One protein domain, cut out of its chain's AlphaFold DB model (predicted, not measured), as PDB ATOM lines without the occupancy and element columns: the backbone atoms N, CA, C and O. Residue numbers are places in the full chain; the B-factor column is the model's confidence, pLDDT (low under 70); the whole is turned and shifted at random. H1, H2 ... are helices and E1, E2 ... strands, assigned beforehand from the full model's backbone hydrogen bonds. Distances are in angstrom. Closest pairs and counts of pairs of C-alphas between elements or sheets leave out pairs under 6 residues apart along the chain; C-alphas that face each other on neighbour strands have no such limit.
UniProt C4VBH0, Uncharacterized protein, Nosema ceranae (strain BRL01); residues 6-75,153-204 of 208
ATOM      1  N   LYS A   6      65.222 113.573  71.670       97.56
ATOM      2  CA  LYS A   6      64.685 112.746  70.581       97.56
ATOM      3  C   LYS A   6      64.035 113.557  69.459       97.56
ATOM      4  O   LYS A   6      63.519 112.963  68.525       97.56
ATOM      5  N   THR A   7      64.024 114.885  69.548       98.06
ATOM      6  CA  THR A   7      63.374 115.737  68.548       98.06
ATOM      7  C   THR A   7      64.373 116.739  68.000       98.06
ATOM      8  O   THR A   7      65.023 117.450  68.767       98.06
ATOM      9  N   LEU A   8      64.470 116.806  66.677       98.12
ATOM     10  CA  LEU A   8      65.279 117.792  65.971       98.12
ATOM     11  C   LEU A   8      64.376 118.804  65.271       98.12
ATOM     12  O   LEU A   8      63.347 118.429  64.710       98.12
ATOM     13  N   LEU A   9      64.782 120.072  65.296       97.00
ATOM     14  CA  LEU A   9      64.239 121.136  64.460       97.00
ATOM     15  C   LEU A   9      65.231 121.416  63.336       97.00
ATOM     16  O   LEU A   9      66.342 121.875  63.595       97.00
ATOM     17  N   PHE A  10      64.804 121.182  62.105       96.00
ATOM     18  CA  PHE A  10      65.486 121.628  60.902       96.00
ATOM     19  C   PHE A  10      64.888 122.952  60.435       96.00
ATOM     20  O   PHE A  10      63.667 123.112  60.413       96.00
ATOM     21  N   THR A  11      65.745 123.893  60.052       93.50
ATOM     22  CA  THR A  11      65.328 125.198  59.525       93.50
ATOM     23  C   THR A  11      65.873 125.420  58.118       93.50
ATOM     24  O   THR A  11      66.858 124.797  57.719       93.50
ATOM     25  N   ASN A  12      65.232 126.315  57.364       90.00
ATOM     26  CA  ASN A  12      65.581 126.630  55.974       90.00
ATOM     27  C   ASN A  12      65.503 125.431  55.016       90.00
ATOM     28  O   ASN A  12      66.250 125.355  54.041       90.00
ATOM     29  N   ILE A  13      64.568 124.511  55.265       91.75
ATOM     30  CA  ILE A  13      64.310 123.390  54.359       91.75
ATOM     31  C   ILE A  13      63.588 123.888  53.098       91.75
ATOM     32  O   ILE A  13      62.511 124.475  53.183       91.75
ATOM     33  N   GLN A  14      64.192 123.651  51.929       88.88
ATOM     34  CA  GLN A  14      63.656 124.077  50.628       88.88
ATOM     35  C   GLN A  14      62.566 123.135  50.104       88.88
ATOM     36  O   GLN A  14      61.526 123.598  49.642       88.88
ATOM     37  N   ASP A  15      62.789 121.821  50.212       91.06
ATOM     38  CA  ASP A  15      61.829 120.783  49.826       91.06
ATOM     39  C   ASP A  15      61.540 119.855  51.016       91.06
ATOM     40  O   ASP A  15      62.212 118.837  51.213       91.06
ATOM     41  N   PRO A  16      60.532 120.191  51.837       90.38
ATOM     42  CA  PRO A  16      60.201 119.410  53.021       90.38
ATOM     43  C   PRO A  16      59.677 118.020  52.699       90.38
ATOM     44  O   PRO A  16      59.824 117.123  53.527       90.38
ATOM     45  N   SER A  17      59.064 117.820  51.531       91.12
ATOM     46  CA  SER A  17      58.475 116.529  51.160       91.12
ATOM     47  C   SER A  17      59.568 115.530  50.804       91.12
ATOM     48  O   SER A  17      59.581 114.410  51.329       91.12
ATOM     49  N   SER A  18      60.515 115.959  49.966       93.94
ATOM     50  CA  SER A  18      61.689 115.158  49.620       93.94
ATOM     51  C   SER A  18      62.546 114.888  50.857       93.94
ATOM     52  O   SER A  18      62.811 113.729  51.181       93.94
ATOM     53  N   PHE A  19      62.844 115.926  51.646       94.50
ATOM     54  CA  PHE A  19      63.638 115.792  52.869       94.50
ATOM     55  C   PHE A  19      62.981 114.872  53.912       94.50
ATOM     56  O   PHE A  19      63.637 114.011  54.498       94.50
ATOM     57  N   SER A  20      61.663 114.992  54.116       94.31
ATOM     58  CA  SER A  20      60.922 114.088  55.009       94.31
ATOM     59  C   SER A  20      61.001 112.636  54.543       94.31
ATOM     60  O   SER A  20      61.058 111.734  55.378       94.31
ATOM     61  N   SER A  21      60.977 112.402  53.229       95.75
ATOM     62  CA  SER A  21      61.072 111.059  52.649       95.75
ATOM     63  C   SER A  21      62.477 110.484  52.821       95.75
ATOM     64  O   SER A  21      62.617 109.348  53.265       95.75
ATOM     65  N   GLU A  22      63.518 111.282  52.560       95.44
ATOM     66  CA  GLU A  22      64.920 110.906  52.788       95.44
ATOM     67  C   GLU A  22      65.164 110.502  54.248       95.44
ATOM     68  O   GLU A  22      65.684 109.416  54.522       95.44
ATOM     69  N   ILE A  23      64.735 111.343  55.194       95.88
ATOM     70  CA  ILE A  23      64.928 111.086  56.621       95.88
ATOM     71  C   ILE A  23      64.187 109.821  57.067       95.88
ATOM     72  O   ILE A  23      64.768 109.008  57.783       95.88
ATOM     73  N   LYS A  24      62.940 109.616  56.620       96.19
ATOM     74  CA  LYS A  24      62.158 108.409  56.949       96.19
ATOM     75  C   LYS A  24      62.731 107.131  56.332       96.19
ATOM     76  O   LYS A  24      62.529 106.061  56.890       96.19
ATOM     77  N   ASN A  25      63.430 107.232  55.201       96.44
ATOM     78  CA  ASN A  25      64.111 106.092  54.582       96.44
ATOM     79  C   ASN A  25      65.445 105.763  55.266       96.44
ATOM     80  O   ASN A  25      65.917 104.632  55.179       96.44
ATOM     81  N   THR A  26      66.063 106.746  55.925       96.62
ATOM     82  CA  THR A  26      67.384 106.598  56.556       96.62
ATOM     83  C   THR A  26      67.288 106.210  58.030       96.62
ATOM     84  O   THR A  26      68.119 105.454  58.534       96.62
ATOM     85  N   TYR A  27      66.285 106.739  58.730       97.19
ATOM     86  CA  TYR A  27      66.129 106.621  60.174       97.19
ATOM     87  C   TYR A  27      64.758 106.063  60.549       97.19
ATOM     88  O   TYR A  27      63.778 106.216  59.825       97.19
ATOM     89  N   ASP A  28      64.679 105.471  61.737       95.06
ATOM     90  CA  ASP A  28      63.418 105.013  62.309       95.06
ATOM     91  C   ASP A  28      62.698 106.171  63.019       95.06
ATOM     92  O   ASP A  28      62.991 106.546  64.163       95.06
ATOM     93  N   ILE A  29      61.784 106.794  62.281       97.50
ATOM     94  CA  ILE A  29      61.132 108.043  62.664       97.50
ATOM     95  C   ILE A  29      59.748 107.779  63.249       97.50
ATOM     96  O   ILE A  29      58.915 107.103  62.649       97.50
ATOM     97  N   LYS A  30      59.462 108.399  64.398       96.31
ATOM     98  CA  LYS A  30      58.119 108.409  64.986       96.31
ATOM     99  C   LYS A  30      57.179 109.291  64.180       96.31
ATOM    100  O   LYS A  30      56.069 108.885  63.856       96.31
ATOM    101  N   GLU A  31      57.607 110.515  63.902       96.19
ATOM    102  CA  GLU A  31      56.796 111.491  63.186       96.19
ATOM    103  C   GLU A  31      57.675 112.594  62.595       96.19
ATOM    104  O   GLU A  31      58.691 112.978  63.176       96.19
ATOM    105  N   VAL A  32      57.244 113.125  61.453       95.88
ATOM    106  CA  VAL A  32      57.767 114.367  60.883       95.88
ATOM    107  C   VAL A  32      56.597 115.320  60.698       95.88
ATOM    108  O   VAL A  32      55.586 114.917  60.120       95.88
ATOM    109  N   TYR A  33      56.720 116.555  61.175       93.25
ATOM    110  CA  TYR A  33      55.704 117.592  60.983       93.25
ATOM    111  C   TYR A  33      56.348 118.966  60.811       93.25
ATOM    112  O   TYR A  33      57.452 119.223  61.284       93.25
ATOM    113  N   ASN A  34      55.641 119.861  60.136       88.88
ATOM    114  CA  ASN A  34      55.990 121.268  59.999       88.88
ATOM    115  C   ASN A  34      55.059 122.134  60.855       88.88
ATOM    116  O   ASN A  34      54.051 121.671  61.394       88.88
ATOM    117  N   ILE A  35      55.410 123.409  60.983       79.31
ATOM    118  CA  ILE A  35      54.503 124.410  61.542       79.31
ATOM    119  C   ILE A  35      53.531 124.855  60.434       79.31
ATOM    120  O   ILE A  35      53.976 125.047  59.296       79.31
ATOM    121  N   PRO A  36      52.229 125.065  60.724       70.06
ATOM    122  CA  PRO A  36      51.300 125.677  59.779       70.06
ATOM    123  C   PRO A  36      51.875 126.926  59.130       70.06
ATOM    124  O   PRO A  36      52.453 127.780  59.800       70.06
ATOM    125  N   ASN A  37      51.690 127.046  57.818       70.75
ATOM    126  CA  ASN A  37      52.132 128.206  57.044       70.75
ATOM    127  C   ASN A  37      53.654 128.448  57.068       70.75
ATOM    128  O   ASN A  37      54.112 129.477  56.570       70.75
ATOM    129  N   ASN A  38      54.449 127.511  57.597       78.00
ATOM    130  CA  ASN A  38      55.900 127.567  57.552       78.00
ATOM    131  C   ASN A  38      56.504 126.195  57.232       78.00
ATOM    132  O   ASN A  38      56.872 125.406  58.099       78.00
ATOM    133  N   ASN A  39      56.643 125.956  55.932       80.56
ATOM    134  CA  ASN A  39      57.226 124.741  55.385       80.56
ATOM    135  C   ASN A  39      58.751 124.674  55.552       80.56
ATOM    136  O   ASN A  39      59.303 123.587  55.451       80.56
ATOM    137  N   SER A  40      59.437 125.785  55.842       86.12
ATOM    138  CA  SER A  40      60.897 125.774  56.003       86.12
ATOM    139  C   SER A  40      61.355 125.284  57.379       86.12
ATOM    140  O   SER A  40      62.554 125.077  57.579       86.12
ATOM    141  N   LEU A  41      60.416 125.086  58.311       91.38
ATOM    142  CA  LEU A  41      60.647 124.555  59.650       91.38
ATOM    143  C   LEU A  41      60.077 123.143  59.755       91.38
ATOM    144  O   LEU A  41      58.863 122.947  59.654       91.38
ATOM    145  N   LEU A  42      60.946 122.171  60.007       94.88
ATOM    146  CA  LEU A  42      60.567 120.767  60.071       94.88
ATOM    147  C   LEU A  42      61.031 120.139  61.380       94.88
ATOM    148  O   LEU A  42      62.212 120.150  61.718       94.88
ATOM    149  N   PHE A  43      60.087 119.560  62.104       96.75
ATOM    150  CA  PHE A  43      60.339 118.788  63.305       96.75
ATOM    151  C   PHE A  43      60.404 117.314  62.952       96.75
ATOM    152  O   PHE A  43      59.490 116.775  62.327       96.75
ATOM    153  N   VAL A  44      61.465 116.657  63.402       97.94
ATOM    154  CA  VAL A  44      61.681 115.223  63.220       97.94
ATOM    155  C   VAL A  44      61.769 114.583  64.597       97.94
ATOM    156  O   VAL A  44      62.675 114.894  65.373       97.94
ATOM    157  N   ILE A  45      60.814 113.709  64.911       98.12
ATOM    158  CA  ILE A  45      60.741 112.994  66.186       98.12
ATOM    159  C   ILE A  45      61.245 111.568  65.988       98.12
ATOM    160  O   ILE A  45      60.670 110.793  65.225       98.12
ATOM    161  N   PHE A  46      62.270 111.195  66.741       98.44
ATOM    162  CA  PHE A  46      62.856 109.862  66.760       98.44
ATOM    163  C   PHE A  46      62.273 109.032  67.912       98.44
ATOM    164  O   PHE A  46      61.872 109.563  68.957       98.44
ATOM    165  N   TYR A  47      62.255 107.711  67.743       97.69
ATOM    166  CA  TYR A  47      62.035 106.790  68.863       97.69
ATOM    167  C   TYR A  47      63.284 106.670  69.740       97.69
ATOM    168  O   TYR A  47      63.184 106.638  70.968       97.69
ATOM    169  N   ASN A  48      64.460 106.655  69.107       98.06
ATOM    170  CA  ASN A  48      65.750 106.439  69.746       98.06
ATOM    171  C   ASN A  48      66.597 107.723  69.773       98.06
ATOM    172  O   ASN A  48      66.839 108.353  68.744       98.06
ATOM    173  N   ILE A  49      67.092 108.105  70.954       97.56
ATOM    174  CA  ILE A  49      67.938 109.303  71.118       97.56
ATOM    175  C   ILE A  49      69.335 109.157  70.484       97.56
ATOM    176  O   ILE A  49      70.009 110.153  70.226       97.56
ATOM    177  N   LYS A  50      69.804 107.930  70.230       97.69
ATOM    178  CA  LYS A  50      71.048 107.718  69.475       97.69
ATOM    179  C   LYS A  50      70.874 108.077  68.005       97.69
ATOM    180  O   LYS A  50      71.783 108.664  67.426       97.69
ATOM    181  N   ASP A  51      69.711 107.773  67.438       98.19
ATOM    182  CA  ASP A  51      69.406 108.085  66.042       98.19
ATOM    183  C   ASP A  51      69.265 109.590  65.843       98.19
ATOM    184  O   ASP A  51      69.826 110.124  64.888       98.19
ATOM    185  N   SER A  52      68.636 110.300  66.787       98.12
ATOM    186  CA  SER A  52      68.605 111.765  66.744       98.12
ATOM    187  C   SER A  52      70.006 112.376  66.875       98.12
ATOM    188  O   SER A  52      70.335 113.295  66.133       98.12
ATOM    189  N   ASP A  53      70.870 111.851  67.754       97.75
ATOM    190  CA  ASP A  53      72.253 112.340  67.888       97.75
ATOM    191  C   ASP A  53      73.109 112.046  66.651       97.75
ATOM    192  O   ASP A  53      73.947 112.864  66.264       97.75
ATOM    193  N   LYS A  54      72.902 110.890  66.014       97.94
ATOM    194  CA  LYS A  54      73.560 110.535  64.753       97.94
ATOM    195  C   LYS A  54      73.095 111.455  63.623       97.94
ATOM    196  O   LYS A  54      73.940 112.053  62.960       97.94
ATOM    197  N   CYS A  55      71.782 111.622  63.473       98.00
ATOM    198  CA  CYS A  55      71.174 112.499  62.479       98.00
ATOM    199  C   CYS A  55      71.657 113.945  62.651       98.00
ATOM    200  O   CYS A  55      72.149 114.545  61.700       98.00
ATOM    201  N   TYR A  56      71.638 114.478  63.875       97.94
ATOM    202  CA  TYR A  56      72.151 115.817  64.162       97.94
ATOM    203  C   TYR A  56      73.587 116.004  63.652       97.94
ATOM    204  O   TYR A  56      73.858 116.941  62.907       97.94
ATOM    205  N   LYS A  57      74.509 115.095  63.999       96.94
ATOM    206  CA  LYS A  57      75.919 115.202  63.581       96.94
ATOM    207  C   LYS A  57      76.081 115.117  62.066       96.94
ATOM    208  O   LYS A  57      76.847 115.891  61.496       96.94
ATOM    209  N   GLU A  58      75.367 114.194  61.429       96.94
ATOM    210  CA  GLU A  58      75.416 114.006  59.980       96.94
ATOM    211  C   GLU A  58      74.918 115.254  59.242       96.94
ATOM    212  O   GLU A  58      75.592 115.752  58.343       96.94
ATOM    213  N   TYR A  59      73.776 115.811  59.638       95.56
ATOM    214  CA  TYR A  59      73.193 116.949  58.932       95.56
ATOM    215  C   TYR A  59      73.896 118.272  59.262       95.56
ATOM    216  O   TYR A  59      74.044 119.093  58.359       95.56
ATOM    217  N   ILE A  60      74.451 118.446  60.472       94.38
ATOM    218  CA  ILE A  60      75.395 119.546  60.748       94.38
ATOM    219  C   ILE A  60      76.594 119.478  59.793       94.38
ATOM    220  O   ILE A  60      76.977 120.499  59.231       94.38
ATOM    221  N   SER A  61      77.172 118.291  59.559       92.75
ATOM    222  CA  SER A  61      78.307 118.156  58.626       92.75
ATOM    223  C   SER A  61      77.948 118.413  57.159       92.75
ATOM    224  O   SER A  61      78.828 118.727  56.365       92.75
ATOM    225  N   LYS A  62      76.659 118.315  56.814       91.38
ATOM    226  CA  LYS A  62      76.099 118.668  55.503       91.38
ATOM    227  C   LYS A  62      75.627 120.131  55.443       91.38
ATOM    228  O   LYS A  62      74.879 120.481  54.540       91.38
ATOM    229  N   GLU A  63      76.012 120.955  56.421       90.44
ATOM    230  CA  GLU A  63      75.681 122.386  56.518       90.44
ATOM    231  C   GLU A  63      74.183 122.700  56.696       90.44
ATOM    232  O   GLU A  63      73.730 123.820  56.450       90.44
ATOM    233  N   TYR A  64      73.391 121.741  57.183       92.19
ATOM    234  CA  TYR A  64      72.003 122.007  57.557       92.19
ATOM    235  C   TYR A  64      71.924 122.765  58.883       92.19
ATOM    236  O   TYR A  64      72.647 122.483  59.839       92.19
ATOM    237  N   ASN A  65      70.942 123.663  58.983       94.06
ATOM    238  CA  ASN A  65      70.587 124.318  60.237       94.06
ATOM    239  C   ASN A  65      69.686 123.393  61.066       94.06
ATOM    240  O   ASN A  65      68.462 123.398  60.898       94.06
ATOM    241  N   VAL A  66      70.292 122.588  61.940       96.44
ATOM    242  CA  VAL A  66      69.594 121.625  62.802       96.44
ATOM    243  C   VAL A  66      69.851 121.903  64.283       96.44
ATOM    244  O   VAL A  66      70.967 122.217  64.692       96.44
ATOM    245  N   HIS A  67      68.804 121.778  65.099       96.69
ATOM    246  CA  HIS A  67      68.831 122.092  66.528       96.69
ATOM    247  C   HIS A  67      68.119 121.018  67.345       96.69
ATOM    248  O   HIS A  67      67.096 120.480  66.910       96.69
ATOM    249  N   TYR A  68      68.604 120.741  68.557       97.56
ATOM    250  CA  TYR A  68      67.850 119.899  69.485       97.56
ATOM    251  C   TYR A  68      66.653 120.671  70.041       97.56
ATOM    252  O   TYR A  68      66.770 121.811  70.489       97.56
ATOM    253  N   THR A  69      65.487 120.032  70.050       96.56
ATOM    254  CA  THR A  69      64.246 120.615  70.571       96.56
ATOM    255  C   THR A  69      63.394 119.562  71.287       96.56
ATOM    256  O   THR A  69      63.839 118.435  71.504       96.56
ATOM    257  N   ILE A  70      62.170 119.904  71.680       94.75
ATOM    258  CA  ILE A  70      61.181 118.953  72.190       94.75
ATOM    259  C   ILE A  70      59.977 118.873  71.254       94.75
ATOM    260  O   ILE A  70      59.660 119.822  70.541       94.75
ATOM    261  N   SER A  71      59.295 117.733  71.267       93.62
ATOM    262  CA  SER A  71      58.095 117.529  70.456       93.62
ATOM    263  C   SER A  71      56.836 118.129  71.090       93.62
ATOM    264  O   SER A  71      56.788 118.414  72.289       93.62
ATOM    265  N   LYS A  72      55.752 118.198  70.305       90.12
ATOM    266  CA  LYS A  72      54.389 118.472  70.805       90.12
ATOM    267  C   LYS A  72      53.926 117.527  71.920       90.12
ATOM    268  O   LYS A  72      53.073 117.896  72.719       90.12
ATOM    269  N   TYR A  73      54.494 116.322  71.987       90.81
ATOM    270  CA  TYR A  73      54.183 115.332  73.019       90.81
ATOM    271  C   TYR A  73      54.872 115.626  74.353       90.81
ATOM    272  O   TYR A  73      54.529 115.024  75.364       90.81
ATOM    273  N   GLU A  74      55.846 116.534  74.371       90.38
ATOM    274  CA  GLU A  74      56.716 116.777  75.522       90.38
ATOM    275  C   GLU A  74      56.518 118.153  76.159       90.38
ATOM    276  O   GLU A  74      57.106 118.418  77.217       90.38
ATOM    277  N   LEU A  75      55.693 119.002  75.535       88.69
ATOM    278  CA  LEU A  75      55.351 120.336  76.017       88.69
ATOM    279  C   LEU A  75      54.846 120.276  77.469       88.69
ATOM    280  O   LEU A  75      53.935 119.503  77.761       88.69
ATOM    281  N   MET A 153      63.096 114.357  81.075       92.50
ATOM    282  CA  MET A 153      63.640 115.681  81.359       92.50
ATOM    283  C   MET A 153      62.824 116.415  82.414       92.50
ATOM    284  O   MET A 153      61.592 116.372  82.422       92.50
ATOM    285  N   SER A 154      63.528 117.180  83.252       91.44
ATOM    286  CA  SER A 154      62.894 118.094  84.199       91.44
ATOM    287  C   SER A 154      62.101 119.188  83.477       91.44
ATOM    288  O   SER A 154      62.481 119.638  82.391       91.44
ATOM    289  N   THR A 155      61.044 119.689  84.118       90.56
ATOM    290  CA  THR A 155      60.248 120.819  83.614       90.56
ATOM    291  C   THR A 155      61.113 122.045  83.313       90.56
ATOM    292  O   THR A 155      60.917 122.695  82.290       90.56
ATOM    293  N   LYS A 156      62.120 122.328  84.151       91.56
ATOM    294  CA  LYS A 156      63.074 123.424  83.926       91.56
ATOM    295  C   LYS A 156      63.833 123.243  82.609       91.56
ATOM    296  O   LYS A 156      63.838 124.145  81.782       91.56
ATOM    297  N   THR A 157      64.404 122.057  82.393       93.12
ATOM    298  CA  THR A 157      65.140 121.731  81.161       93.12
ATOM    299  C   THR A 157      64.255 121.863  79.925       93.12
ATOM    300  O   THR A 157      64.689 122.431  78.928       93.12
ATOM    301  N   LYS A 158      63.004 121.390  79.994       92.94
ATOM    302  CA  LYS A 158      62.041 121.544  78.896       92.94
ATOM    303  C   LYS A 158      61.794 123.016  78.566       92.94
ATOM    304  O   LYS A 158      61.864 123.388  77.401       92.94
ATOM    305  N   TRP A 159      61.566 123.858  79.575       92.69
ATOM    306  CA  TRP A 159      61.379 125.296  79.364       92.69
ATOM    307  C   TRP A 159      62.606 125.979  78.763       92.69
ATOM    308  O   TRP A 159      62.450 126.838  77.900       92.69
ATOM    309  N   ASP A 160      63.812 125.597  79.178       93.56
ATOM    310  CA  ASP A 160      65.042 126.146  78.603       93.56
ATOM    311  C   ASP A 160      65.161 125.788  77.108       93.56
ATOM    312  O   ASP A 160      65.463 126.656  76.287       93.56
ATOM    313  N   ILE A 161      64.826 124.549  76.731       95.06
ATOM    314  CA  ILE A 161      64.806 124.105  75.326       95.06
ATOM    315  C   ILE A 161      63.719 124.833  74.521       95.06
ATOM    316  O   ILE A 161      63.981 125.268  73.398       95.06
ATOM    317  N   ILE A 162      62.520 125.014  75.085       93.38
ATOM    318  CA  ILE A 162      61.431 125.762  74.433       93.38
ATOM    319  C   ILE A 162      61.868 127.196  74.149       93.38
ATOM    320  O   ILE A 162      61.697 127.659  73.028       93.38
ATOM    321  N   ARG A 163      62.482 127.892  75.116       92.94
ATOM    322  CA  ARG A 163      62.952 129.272  74.903       92.94
ATOM    323  C   ARG A 163      64.003 129.356  73.798       92.94
ATOM    324  O   ARG A 163      63.963 130.279  72.989       92.94
ATOM    325  N   ASN A 164      64.919 128.392  73.732       93.06
ATOM    326  CA  ASN A 164      65.900 128.332  72.646       93.06
ATOM    327  C   ASN A 164      65.222 128.088  71.290       93.06
ATOM    328  O   ASN A 164      65.557 128.747  70.310       93.06
ATOM    329  N   THR A 165      64.230 127.197  71.257       93.12
ATOM    330  CA  THR A 165      63.429 126.899  70.060       93.12
ATOM    331  C   THR A 165      62.652 128.134  69.593       93.12
ATOM    332  O   THR A 165      62.705 128.473  68.415       93.12
ATOM    333  N   ASP A 166      62.011 128.862  70.512       91.31
ATOM    334  CA  ASP A 166      61.324 130.131  70.236       91.31
ATOM    335  C   ASP A 166      62.268 131.160  69.607       91.31
ATOM    336  O   ASP A 166      61.917 131.802  68.617       91.31
ATOM    337  N   ASN A 167      63.483 131.295  70.147       91.00
ATOM    338  CA  ASN A 167      64.477 132.220  69.607       91.00
ATOM    339  C   ASN A 167      64.851 131.857  68.163       91.00
ATOM    340  O   ASN A 167      64.857 132.740  67.305       91.00
ATOM    341  N   ILE A 168      65.089 130.573  67.875       90.88
ATOM    342  CA  ILE A 168      65.402 130.089  66.521       90.88
ATOM    343  C   ILE A 168      64.239 130.383  65.567       90.88
ATOM    344  O   ILE A 168      64.436 131.008  64.526       90.88
ATOM    345  N   ILE A 169      63.015 130.000  65.939       88.75
ATOM    346  CA  ILE A 169      61.817 130.214  65.114       88.75
ATOM    347  C   ILE A 169      61.603 131.710  64.842       88.75
ATOM    348  O   ILE A 169      61.332 132.103  63.707       88.75
ATOM    349  N   SER A 170      61.781 132.562  65.857       86.50
ATOM    350  CA  SER A 170      61.583 134.010  65.726       86.50
ATOM    351  C   SER A 170      62.535 134.663  64.716       86.50
ATOM    352  O   SER A 170      62.138 135.600  64.021       86.50
ATOM    353  N   GLN A 171      63.759 134.140  64.587       83.81
ATOM    354  CA  GLN A 171      64.742 134.606  63.607       83.81
ATOM    355  C   GLN A 171      64.362 134.198  62.178       83.81
ATOM    356  O   GLN A 171      64.586 134.967  61.250       83.81
ATOM    357  N   GLN A 172      63.735 133.031  62.000       76.88
ATOM    358  CA  GLN A 172      63.330 132.537  60.676       76.88
ATOM    359  C   GLN A 172      62.058 133.216  60.144       76.88
ATOM    360  O   GLN A 172      61.872 133.332  58.936       76.88
ATOM    361  N   ILE A 173      61.180 133.700  61.029       68.69
ATOM    362  CA  ILE A 173      59.924 134.363  60.637       68.69
ATOM    363  C   ILE A 173      60.146 135.838  60.217       68.69
ATOM    364  O   ILE A 173      59.310 136.409  59.514       68.69
ATOM    365  N   GLN A 174      61.271 136.475  60.578       51.78
ATOM    366  CA  GLN A 174      61.536 137.891  60.262       51.78
ATOM    367  C   GLN A 174      62.448 138.133  59.040       51.78
ATOM    368  O   GLN A 174      63.580 138.595  59.190       51.78
ATOM    369  N   PRO A 175      61.899 138.030  57.814       48.38
ATOM    370  CA  PRO A 175      62.247 139.039  56.811       48.38
ATOM    371  C   PRO A 175      61.041 139.646  56.074       48.38
ATOM    372  O   PRO A 175      61.230 140.340  55.077       48.38
ATOM    373  N   GLN A 176      59.801 139.475  56.556       43.78
ATOM    374  CA  GLN A 176      58.644 140.181  55.987       43.78
ATOM    375  C   GLN A 176      57.965 141.109  57.004       43.78
ATOM    376  O   GLN A 176      57.172 140.696  57.843       43.78
ATOM    377  N   LYS A 177      58.251 142.407  56.839       35.88
ATOM    378  CA  LYS A 177      57.670 143.589  57.506       35.88
ATOM    379  C   LYS A 177      58.139 143.846  58.944       35.88
ATOM    380  O   LYS A 177      57.650 143.273  59.908       35.88
ATOM    381  N   LYS A 178      58.974 144.888  59.072       34.59
ATOM    382  CA  LYS A 178      59.139 145.714  60.279       34.59
ATOM    383  C   LYS A 178      57.777 146.281  60.718       34.59
ATOM    384  O   LYS A 178      57.448 147.432  60.450       34.59
ATOM    385  N   ARG A 179      56.964 145.482  61.396       39.28
ATOM    386  CA  ARG A 179      56.017 145.971  62.401       39.28
ATOM    387  C   ARG A 179      56.620 145.590  63.743       39.28
ATOM    388  O   ARG A 179      57.222 144.528  63.846       39.28
ATOM    389  N   LYS A 180      56.522 146.462  64.749       36.94
ATOM    390  CA  LYS A 180      56.897 146.127  66.130       36.94
ATOM    391  C   LYS A 180      56.028 144.947  66.573       36.94
ATOM    392  O   LYS A 180      54.925 145.146  67.069       36.94
ATOM    393  N   VAL A 181      56.486 143.726  66.320       43.41
ATOM    394  CA  VAL A 181      55.864 142.522  66.851       43.41
ATOM    395  C   VAL A 181      56.275 142.500  68.309       43.41
ATOM    396  O   VAL A 181      57.451 142.338  68.632       43.41
ATOM    397  N   VAL A 182      55.309 142.739  69.190       45.31
ATOM    398  CA  VAL A 182      55.439 142.366  70.594       45.31
ATOM    399  C   VAL A 182      55.757 140.875  70.578       45.31
ATOM    400  O   VAL A 182      54.909 140.073  70.187       45.31
ATOM    401  N   VAL A 183      57.007 140.521  70.882       44.69
ATOM    402  CA  VAL A 183      57.445 139.128  70.967       44.69
ATOM    403  C   VAL A 183      56.631 138.505  72.087       44.69
ATOM    404  O   VAL A 183      56.876 138.752  73.267       44.69
ATOM    405  N   ASN A 184      55.585 137.779  71.710       52.59
ATOM    406  CA  ASN A 184      54.751 137.093  72.670       52.59
ATOM    407  C   ASN A 184      55.581 135.942  73.242       52.59
ATOM    408  O   ASN A 184      56.174 135.174  72.480       52.59
ATOM    409  N   LYS A 185      55.670 135.847  74.572       56.19
ATOM    410  CA  LYS A 185      56.332 134.706  75.215       56.19
ATOM    411  C   LYS A 185      55.584 133.440  74.775       56.19
ATOM    412  O   LYS A 185      54.360 133.424  74.859       56.19
ATOM    413  N   ASN A 186      56.309 132.403  74.344       73.94
ATOM    414  CA  ASN A 186      55.786 131.094  73.921       73.94
ATOM    415  C   ASN A 186      55.236 131.020  72.479       73.94
ATOM    416  O   ASN A 186      54.155 130.472  72.244       73.94
ATOM    417  N   MET A 187      55.972 131.544  71.495       77.25
ATOM    418  CA  MET A 187      55.561 131.509  70.083       77.25
ATOM    419  C   MET A 187      55.378 130.071  69.564       77.25
ATOM    420  O   MET A 187      54.403 129.793  68.873       77.25
ATOM    421  N   PHE A 188      56.256 129.149  69.948       76.25
ATOM    422  CA  PHE A 188      56.175 127.729  69.619       76.25
ATOM    423  C   PHE A 188      54.887 127.082  70.129       76.25
ATOM    424  O   PHE A 188      54.217 126.373  69.384       76.25
ATOM    425  N   ILE A 189      54.515 127.365  71.382       77.56
ATOM    426  CA  ILE A 189      53.279 126.843  71.979       77.56
ATOM    427  C   ILE A 189      52.070 127.395  71.221       77.56
ATOM    428  O   ILE A 189      51.207 126.626  70.817       77.56
ATOM    429  N   LYS A 190      52.055 128.701  70.931       79.38
ATOM    430  CA  LYS A 190      50.971 129.335  70.169       79.38
ATOM    431  C   LYS A 190      50.795 128.715  68.782       79.38
ATOM    432  O   LYS A 190      49.676 128.409  68.393       79.38
ATOM    433  N   LEU A 191      51.895 128.510  68.058       74.81
ATOM    434  CA  LEU A 191      51.880 127.899  66.727       74.81
ATOM    435  C   LEU A 191      51.358 126.454  66.766       74.81
ATOM    436  O   LEU A 191      50.690 126.007  65.834       74.81
ATOM    437  N   PHE A 192      51.613 125.728  67.855       74.94
ATOM    438  CA  PHE A 192      51.011 124.417  68.067       74.94
ATOM    439  C   PHE A 192      49.533 124.458  68.411       74.94
ATOM    440  O   PHE A 192      48.776 123.645  67.883       74.94
ATOM    441  N   ASP A 193      49.122 125.359  69.295       76.38
ATOM    442  CA  ASP A 193      47.716 125.502  69.662       76.38
ATOM    443  C   ASP A 193      46.878 125.891  68.433       76.38
ATOM    444  O   ASP A 193      45.787 125.350  68.225       76.38
ATOM    445  N   GLU A 194      47.422 126.746  67.563       76.62
ATOM    446  CA  GLU A 194      46.849 127.067  66.250       76.62
ATOM    447  C   GLU A 194      46.767 125.819  65.352       76.62
ATOM    448  O   GLU A 194      45.687 125.510  64.852       76.62
ATOM    449  N   PHE A 195      47.844 125.025  65.231       74.88
ATOM    450  CA  PHE A 195      47.823 123.768  64.462       74.88
ATOM    451  C   PHE A 195      46.729 122.804  64.933       74.88
ATOM    452  O   PHE A 195      45.993 122.254  64.107       74.88
ATOM    453  N   ILE A 196      46.639 122.577  66.249       70.62
ATOM    454  CA  ILE A 196      45.651 121.667  66.842       70.62
ATOM    455  C   ILE A 196      44.240 122.167  66.540       70.62
ATOM    456  O   ILE A 196      43.391 121.369  66.146       70.62
ATOM    457  N   SER A 197      44.003 123.470  66.683       70.62
ATOM    458  CA  SER A 197      42.696 124.082  66.436       70.62
ATOM    459  C   SER A 197      42.279 123.962  64.968       70.62
ATOM    460  O   SER A 197      41.152 123.567  64.677       70.62
ATOM    461  N   GLU A 198      43.194 124.227  64.034       71.75
ATOM    462  CA  GLU A 198      42.927 124.174  62.591       71.75
ATOM    463  C   GLU A 198      42.762 122.747  62.050       71.75
ATOM    464  O   GLU A 198      42.101 122.534  61.033       71.75
ATOM    465  N   ASN A 199      43.357 121.750  62.710       69.25
ATOM    466  CA  ASN A 199      43.357 120.361  62.237       69.25
ATOM    467  C   ASN A 199      42.549 119.420  63.133       69.25
ATOM    468  O   ASN A 199      42.654 118.200  62.986       69.25
ATOM    469  N   ILE A 200      41.719 119.963  64.028       67.19
ATOM    470  CA  ILE A 200      41.042 119.178  65.061       67.19
ATOM    471  C   ILE A 200      40.177 118.060  64.458       67.19
ATOM    472  O   ILE A 200      40.252 116.921  64.907       67.19
ATOM    473  N   GLU A 201      39.460 118.322  63.360       63.00
ATOM    474  CA  GLU A 201      38.632 117.310  62.686       63.00
ATOM    475  C   GLU A 201      39.452 116.180  62.046       63.00
ATOM    476  O   GLU A 201      39.036 115.019  62.051       63.00
ATOM    477  N   LYS A 202      40.649 116.487  61.527       59.41
ATOM    478  CA  LYS A 202      41.569 115.477  60.978       59.41
ATOM    479  C   LYS A 202      42.207 114.642  62.085       59.41
ATOM    480  O   LYS A 202      42.453 113.456  61.887       59.41
ATOM    481  N   VAL A 203      42.463 115.246  63.246       54.38
ATOM    482  CA  VAL A 203      42.941 114.536  64.439       54.38
ATOM    483  C   VAL A 203      41.852 113.593  64.959       54.38
ATOM    484  O   VAL A 203      42.137 112.420  65.187       54.38
ATOM    485  N   TYR A 204      40.597 114.046  65.043       52.28
ATOM    486  CA  TYR A 204      39.466 113.212  65.473       52.28
ATOM    487  C   TYR A 204      39.188 112.018  64.549       52.28
ATOM    488  O   TYR A 204      38.813 110.954  65.039       52.28
TER     489      TYR A 204
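What this domain is: This is residues 6 to 75 and 153 to 204 of the 208 residues of an uncharacterized protein of Nosema ceranae (strain BRL01) (UniProt C4VBH0). A strongly twisted sheet of four strands forms the core, with H1 and H2 on one face, apart from each other, H1 over E2 and E3 and H2 over E1, and the long H3 over the other face. H4 meets H3 with its first residues, 187 to 188, almost at a right angle, and leads away from H3 to the short H5 at the far end, while the loop of residues 174 to 182 sticks out from the body. The printed part has 122 residues, with five named helices and four named strands in the order E1 H1 E2 E3 H2 E4 H3 H4 H5; the sheet's order is E2 E3 E1 E4, all antiparallel. The class is mixed, helices and strands; the whole is compact, with a radius of gyration of the C-alphas of 14.6 A and spans of 41 by 33 by 32 A.

Where its parts are: Find C-alpha 7 at (63.374, 115.737, 68.548), where E1 begins, residues 7 to 11. Next come H1, residues 16 to 26, and E2, residues 29 to 35, 17.7 A long. E3, residues 38 to 46, is 21.1 A long and bends by 58 degrees at residue 41. H2, residues 49 to 61, runs 18.5 A, and E4 holds residues 65 to 69. Beyond the cut, start at C-alpha 155 at (60.248, 120.819, 83.614) and follow H3, residues 155 to 173, for 26.7 A. H4, residues 187 to 198, is 16.4 A long; H5, residues 200 to 204, ends at C-alpha 204 at (39.466, 113.212, 65.473).

How they stand to each other: Begin at the inner strand E1: N 9 and O 67 of edge strand E4 are 2.9 A apart, and N 10 and O 42 of E3 are 2.8 A apart, both within hydrogen-bond range. E2 and E3 form a hairpin, with N 33 and O 43 at 3.0 A. E1, H1, E2 and E3, H2, E4 are split strand-helix-strand units, two strands running the same way with another between them, each with a right-handed crossover. The sheet is the inside of three layers: H1, height 9.4 A, and H2, height 8.7 A, lie on the same face, H3, height 8.0 A, on the opposite face. The closest C-alphas of H2 and E4 are those of Tyr 56 and Val 66, 6.5 A; of H3 and E4, Thr 69 and Ile 161, 5.9 A. H3, with residues 162 to 170 alone, touches residues 187 to 188 of H4, about perpendicular at 82 degrees, closest at C-alphas 166 and 188, 5.7 A. H4 only grazes the sheet; H5 is not on it. Each helix has every O i to N i+4 pair within hydrogen-bond range.

The domain as a whole: The farthest C-alphas, of Asn 25 and Lys 180, are 42.3 A apart. Residues 76 to 152 are not printed; C-alphas 75 and 153 are 10.9 A apart across the cut. The link from H3 to H4 is long, 13 residues. The model's pLDDT is under 70 at residues 173 to 185 and 199 to 204.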